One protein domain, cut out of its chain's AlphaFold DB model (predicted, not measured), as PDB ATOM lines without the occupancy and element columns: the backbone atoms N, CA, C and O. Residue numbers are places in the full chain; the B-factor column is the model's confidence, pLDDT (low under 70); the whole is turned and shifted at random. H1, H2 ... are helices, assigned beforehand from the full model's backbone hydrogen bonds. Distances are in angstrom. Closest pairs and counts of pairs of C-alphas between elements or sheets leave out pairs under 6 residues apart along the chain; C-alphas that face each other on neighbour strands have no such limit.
ATOM      1  N   ALA A 139      58.409 -26.670 -43.786       42.59
ATOM      2  CA  ALA A 139      57.772 -26.964 -45.071       42.59
ATOM      3  C   ALA A 139      56.812 -28.163 -44.952       42.59
ATOM      4  O   ALA A 139      55.648 -28.071 -45.337       42.59
ATOM      5  N   ILE A 140      57.242 -29.230 -44.264       47.03
ATOM      6  CA  ILE A 140      56.408 -30.415 -44.002       47.03
ATOM      7  C   ILE A 140      55.204 -30.056 -43.116       47.03
ATOM      8  O   ILE A 140      54.112 -30.604 -43.278       47.03
ATOM      9  N   TYR A 141      55.374 -29.118 -42.179       41.09
ATOM     10  CA  TYR A 141      54.302 -28.712 -41.271       41.09
ATOM     11  C   TYR A 141      53.202 -27.896 -41.971       41.09
ATOM     12  O   TYR A 141      52.019 -28.084 -41.671       41.09
ATOM     13  N   TYR A 142      53.565 -27.014 -42.908       46.53
ATOM     14  CA  TYR A 142      52.591 -26.233 -43.678       46.53
ATOM     15  C   TYR A 142      51.828 -27.098 -44.689       46.53
ATOM     16  O   TYR A 142      50.595 -27.059 -44.689       46.53
ATOM     17  N   GLU A 143      52.513 -27.971 -45.433       52.91
ATOM     18  CA  GLU A 143      51.860 -28.903 -46.367       52.91
ATOM     19  C   GLU A 143      50.907 -29.871 -45.643       52.91
ATOM     20  O   GLU A 143      49.776 -30.111 -46.082       52.91
ATOM     21  N   ALA A 144      51.304 -30.379 -44.470       49.62
ATOM     22  CA  ALA A 144      50.441 -31.233 -43.656       49.62
ATOM     23  C   ALA A 144      49.186 -30.495 -43.154       49.62
ATOM     24  O   ALA A 144      48.119 -31.106 -43.019       49.62
ATOM     25  N   ARG A 145      49.281 -29.189 -42.879       52.59
ATOM     26  CA  ARG A 145      48.154 -28.378 -42.401       52.59
ATOM     27  C   ARG A 145      47.162 -28.062 -43.520       52.59
ATOM     28  O   ARG A 145      45.954 -28.144 -43.274       52.59
ATOM     29  N   GLU A 146      47.642 -27.777 -44.726       62.72
ATOM     30  CA  GLU A 146      46.783 -27.583 -45.901       62.72
ATOM     31  C   GLU A 146      46.062 -28.881 -46.286       62.72
ATOM     32  O   GLU A 146      44.839 -28.884 -46.457       62.72
ATOM     33  N   ALA A 147      46.761 -30.022 -46.259       56.44
ATOM     34  CA  ALA A 147      46.139 -31.335 -46.440       56.44
ATOM     35  C   ALA A 147      45.081 -31.642 -45.354       56.44
ATOM     36  O   ALA A 147      44.023 -32.225 -45.624       56.44
ATOM     37  N   GLN A 148      45.314 -31.215 -44.108       61.12
ATOM     38  CA  GLN A 148      44.335 -31.357 -43.025       61.12
ATOM     39  C   GLN A 148      43.124 -30.422 -43.157       61.12
ATOM     40  O   GLN A 148      42.028 -30.785 -42.721       61.12
ATOM     41  N   GLN A 149      43.280 -29.230 -43.735       68.12
ATOM     42  CA  GLN A 149      42.150 -28.334 -43.998       68.12
ATOM     43  C   GLN A 149      41.316 -28.824 -45.183       68.12
ATOM     44  O   GLN A 149      40.093 -28.899 -45.055       68.12
ATOM     45  N   ALA A 150      41.955 -29.289 -46.258       62.53
ATOM     46  CA  ALA A 150      41.265 -29.881 -47.401       62.53
ATOM     47  C   ALA A 150      40.417 -31.104 -46.997       62.53
ATOM     48  O   ALA A 150      39.288 -31.269 -47.450       62.53
ATOM     49  N   THR A 151      40.903 -31.936 -46.070       59.62
ATOM     50  CA  THR A 151      40.170 -33.131 -45.608       59.62
ATOM     51  C   THR A 151      38.980 -32.833 -44.689       59.62
ATOM     52  O   THR A 151      38.091 -33.684 -44.555       59.62
ATOM     53  N   LYS A 152      38.903 -31.641 -44.077       70.94
ATOM     54  CA  LYS A 152      37.766 -31.263 -43.221       70.94
ATOM     55  C   LYS A 152      36.486 -30.993 -44.012       70.94
ATOM     56  O   LYS A 152      35.425 -31.376 -43.524       70.94
ATOM     57  N   GLU A 153      36.598 -30.476 -45.230       81.12
ATOM     58  CA  GLU A 153      35.460 -30.174 -46.115       81.12
ATOM     59  C   GLU A 153      34.914 -31.410 -46.860       81.12
ATOM     60  O   GLU A 153      33.826 -31.380 -47.436       81.12
ATOM     61  N   LEU A 154      35.626 -32.543 -46.829       80.25
ATOM     62  CA  LEU A 154      35.151 -33.771 -47.465       80.25
ATOM     63  C   LEU A 154      34.007 -34.410 -46.667       80.25
ATOM     64  O   LEU A 154      34.149 -34.710 -45.474       80.25
ATOM     65  N   SER A 155      32.911 -34.718 -47.372       90.81
ATOM     66  CA  SER A 155      31.793 -35.496 -46.837       90.81
ATOM     67  C   SER A 155      32.279 -36.842 -46.267       90.81
ATOM     68  O   SER A 155      33.245 -37.426 -46.776       90.81
ATOM     69  N   PRO A 156      31.628 -37.385 -45.221       88.38
ATOM     70  CA  PRO A 156      32.074 -38.618 -44.568       88.38
ATOM     71  C   PRO A 156      32.169 -39.813 -45.530       88.38
ATOM     72  O   PRO A 156      33.023 -40.675 -45.342       88.38
ATOM     73  N   ALA A 157      31.368 -39.837 -46.601       79.62
ATOM     74  CA  ALA A 157      31.456 -40.852 -47.649       79.62
ATOM     75  C   ALA A 157      32.762 -40.751 -48.460       79.62
ATOM     76  O   ALA A 157      33.396 -41.769 -48.737       79.62
ATOM     77  N   LEU A 158      33.210 -39.534 -48.790       82.75
ATOM     78  CA  LEU A 158      34.430 -39.318 -49.570       82.75
ATOM     79  C   LEU A 158      35.695 -39.654 -48.764       82.75
ATOM     80  O   LEU A 158      36.669 -40.156 -49.321       82.75
ATOM     81  N   ARG A 159      35.658 -39.469 -47.436       83.44
ATOM     82  CA  ARG A 159      36.758 -39.869 -46.539       83.44
ATOM     83  C   ARG A 159      36.978 -41.379 -46.532       83.44
ATOM     84  O   ARG A 159      38.121 -41.825 -46.556       83.44
ATOM     85  N   VAL A 160      35.902 -42.168 -46.544       89.38
ATOM     86  CA  VAL A 160      36.003 -43.635 -46.620       89.38
ATOM     87  C   VAL A 160      36.617 -44.058 -47.954       89.38
ATOM     88  O   VAL A 160      37.509 -44.901 -47.964       89.38
ATOM     89  N   VAL A 161      36.215 -43.432 -49.063       89.31
ATOM     90  CA  VAL A 161      36.790 -43.715 -50.390       89.31
ATOM     91  C   VAL A 161      38.280 -43.365 -50.440       89.31
ATOM     92  O   VAL A 161      39.069 -44.170 -50.933       89.31
ATOM     93  N   ALA A 162      38.687 -42.224 -49.877       85.56
ATOM     94  CA  ALA A 162      40.092 -41.826 -49.812       85.56
ATOM     95  C   ALA A 162      40.934 -42.807 -48.978       85.56
ATOM     96  O   ALA A 162      41.992 -43.246 -49.426       85.56
ATOM     97  N   ILE A 163      40.440 -43.221 -47.804       89.19
ATOM     98  CA  ILE A 163      41.129 -44.200 -46.946       89.19
ATOM     99  C   ILE A 163      41.262 -45.547 -47.665       89.19
ATOM    100  O   ILE A 163      42.345 -46.129 -47.677       89.19
ATOM    101  N   VAL A 164      40.195 -46.028 -48.310       92.62
ATOM    102  CA  VAL A 164      40.235 -47.275 -49.089       92.62
ATOM    103  C   VAL A 164      41.226 -47.158 -50.253       92.62
ATOM    104  O   VAL A 164      41.987 -48.093 -50.491       92.62
ATOM    105  N   GLY A 165      41.278 -46.008 -50.930       92.75
ATOM    106  CA  GLY A 165      42.251 -45.730 -51.989       92.75
ATOM    107  C   GLY A 165      43.698 -45.807 -51.497       92.75
ATOM    108  O   GLY A 165      44.501 -46.534 -52.078       92.75
ATOM    109  N   VAL A 166      44.019 -45.137 -50.385       90.88
ATOM    110  CA  VAL A 166      45.365 -45.168 -49.783       90.88
ATOM    111  C   VAL A 166      45.746 -46.587 -49.359       90.88
ATOM    112  O   VAL A 166      46.853 -47.036 -49.652       90.88
ATOM    113  N   VAL A 167      44.827 -47.329 -48.732       93.12
ATOM    114  CA  VAL A 167      45.070 -48.726 -48.339       93.12
ATOM    115  C   VAL A 167      45.344 -49.602 -49.562       93.12
ATOM    116  O   VAL A 167      46.269 -50.407 -49.524       93.12
ATOM    117  N   MET A 168      44.606 -49.425 -50.660       92.31
ATOM    118  CA  MET A 168      44.826 -50.184 -51.896       92.31
ATOM    119  C   MET A 168      46.170 -49.854 -52.553       92.31
ATOM    120  O   MET A 168      46.845 -50.766 -53.031       92.31
ATOM    121  N   VAL A 169      46.595 -48.586 -52.539       93.00
ATOM    122  CA  VAL A 169      47.919 -48.179 -53.042       93.00
ATOM    123  C   VAL A 169      49.027 -48.791 -52.188       93.00
ATOM    124  O   VAL A 169      49.940 -49.397 -52.739       93.00
ATOM    125  N   LEU A 170      48.925 -48.712 -50.857       91.31
ATOM    126  CA  LEU A 170      49.907 -49.301 -49.940       91.31
ATOM    127  C   LEU A 170      49.969 -50.827 -50.054       91.31
ATOM    128  O   LEU A 170      51.049 -51.414 -50.026       91.31
ATOM    129  N   LEU A 171      48.821 -51.486 -50.216       94.06
ATOM    130  CA  LEU A 171      48.783 -52.927 -50.440       94.06
ATOM    131  C   LEU A 171      49.424 -53.282 -51.790       94.06
ATOM    132  O   LEU A 171      50.166 -54.256 -51.882       94.06
ATOM    133  N   GLY A 172      49.177 -52.475 -52.826       93.44
ATOM    134  CA  GLY A 172      49.786 -52.623 -54.144       93.44
ATOM    135  C   GLY A 172      51.303 -52.438 -54.122       93.44
ATOM    136  O   GLY A 172      52.022 -53.268 -54.679       93.44
ATOM    137  N   THR A 173      51.814 -51.411 -53.438       89.69
ATOM    138  CA  THR A 173      53.263 -51.197 -53.301       89.69
ATOM    139  C   THR A 173      53.922 -52.296 -52.474       89.69
ATOM    140  O   THR A 173      54.995 -52.766 -52.852       89.69
ATOM    141  N   LEU A 174      53.265 -52.779 -51.415       92.56
ATOM    142  CA  LEU A 174      53.739 -53.912 -50.619       92.56
ATOM    143  C   LEU A 174      53.795 -55.203 -51.449       92.56
ATOM    144  O   LEU A 174      54.795 -55.919 -51.412       92.56
ATOM    145  N   LEU A 175      52.757 -55.486 -52.239       93.81
ATOM    146  CA  LEU A 175      52.735 -56.641 -53.139       93.81
ATOM    147  C   LEU A 175      53.817 -56.531 -54.223       93.81
ATOM    148  O   LEU A 175      54.508 -57.514 -54.486       93.81
ATOM    149  N   CYS A 176      54.031 -55.340 -54.789       89.81
ATOM    150  CA  CYS A 176      55.140 -55.073 -55.711       89.81
ATOM    151  C   CYS A 176      56.514 -55.266 -55.049       89.81
ATOM    152  O   CYS A 176      57.426 -55.791 -55.688       89.81
ATOM    153  N   ALA A 177      56.670 -54.875 -53.780       87.31
ATOM    154  CA  ALA A 177      57.907 -55.071 -53.026       87.31
ATOM    155  C   ALA A 177      58.214 -56.560 -52.840       87.31
ATOM    156  O   ALA A 177      59.333 -56.999 -53.108       87.31
ATOM    157  N   VAL A 178      57.209 -57.347 -52.448       90.62
ATOM    158  CA  VAL A 178      57.342 -58.799 -52.254       90.62
ATOM    159  C   VAL A 178      57.581 -59.525 -53.582       90.62
ATOM    160  O   VAL A 178      58.356 -60.477 -53.629       90.62
ATOM    161  N   ALA A 179      56.964 -59.062 -54.670       88.81
ATOM    162  CA  ALA A 179      57.129 -59.638 -56.003       88.81
ATOM    163  C   ALA A 179      58.426 -59.204 -56.719       88.81
ATOM    164  O   ALA A 179      58.694 -59.676 -57.824       88.81
ATOM    165  N   GLY A 180      59.237 -58.321 -56.122       89.00
ATOM    166  CA  GLY A 180      60.469 -57.822 -56.739       89.00
ATOM    167  C   GLY A 180      60.229 -56.932 -57.963       89.00
ATOM    168  O   GLY A 180      61.094 -56.834 -58.830       89.00
TER     169      GLY A 180
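Overview. This is residues 139 to 180 of the 273 residues of an uncharacterized protein of Symbiodinium microadriaticum (UniProt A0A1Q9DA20). Two helices meet near their ends in an open V, with the shorter arm H1 first, a tight turn at the corner, and the longer arm H2 after it. The two arms lie nearly in one flat slab, and away from the corner both stick out free, H1 with residues 139 to 150 and H2 with residues 163 to 178. The printed part has 42 residues with two named helices, H1 then H2, and no named strand; its class is all helix. It is only just extended, close to loose, with a radius of gyration of the C-alphas of 13.8 A, and the C-alphas span 37 by 30 by 6 A.

Arrangement. Start at H1, residues 139 to 152, and go on to H2, residues 156 to 178. They are close but not clearly touching, with 1 pair of C-alphas within 8 A, those of Thr 151 and Arg 159, 7.6 A apart. Their lines stand at a steep tilt of 48 degrees, and they run opposite ways. Their centres are 19.6 A apart. In H2 every O i to N i+4 pair is within hydrogen-bond range; in H1 it is 9 of 10.

Along the chain. Find C-alpha 139 at (57.772, -26.964, -45.071); from there H1 runs 20.5 A to C-alpha 152 at (37.766, -31.263, -43.221). After the 3 residues between the helices, C-alpha 156 at (32.074, -38.618, -44.568) begins H2, which runs 33.2 A to C-alpha 178 at (57.342, -58.799, -52.254).

Size, cuts and confidence. The two C-alphas farthest apart are those of Glu 153 and Gly 180, at 38.8 A. The printed part has no cut, and the link from H1 to H2 is tight. Look at the B-factor column: the mean pLDDT of the printed part is 77.8, and residues 139 to 151 are under 70. The mean is 55 for H1 and 90 for H2.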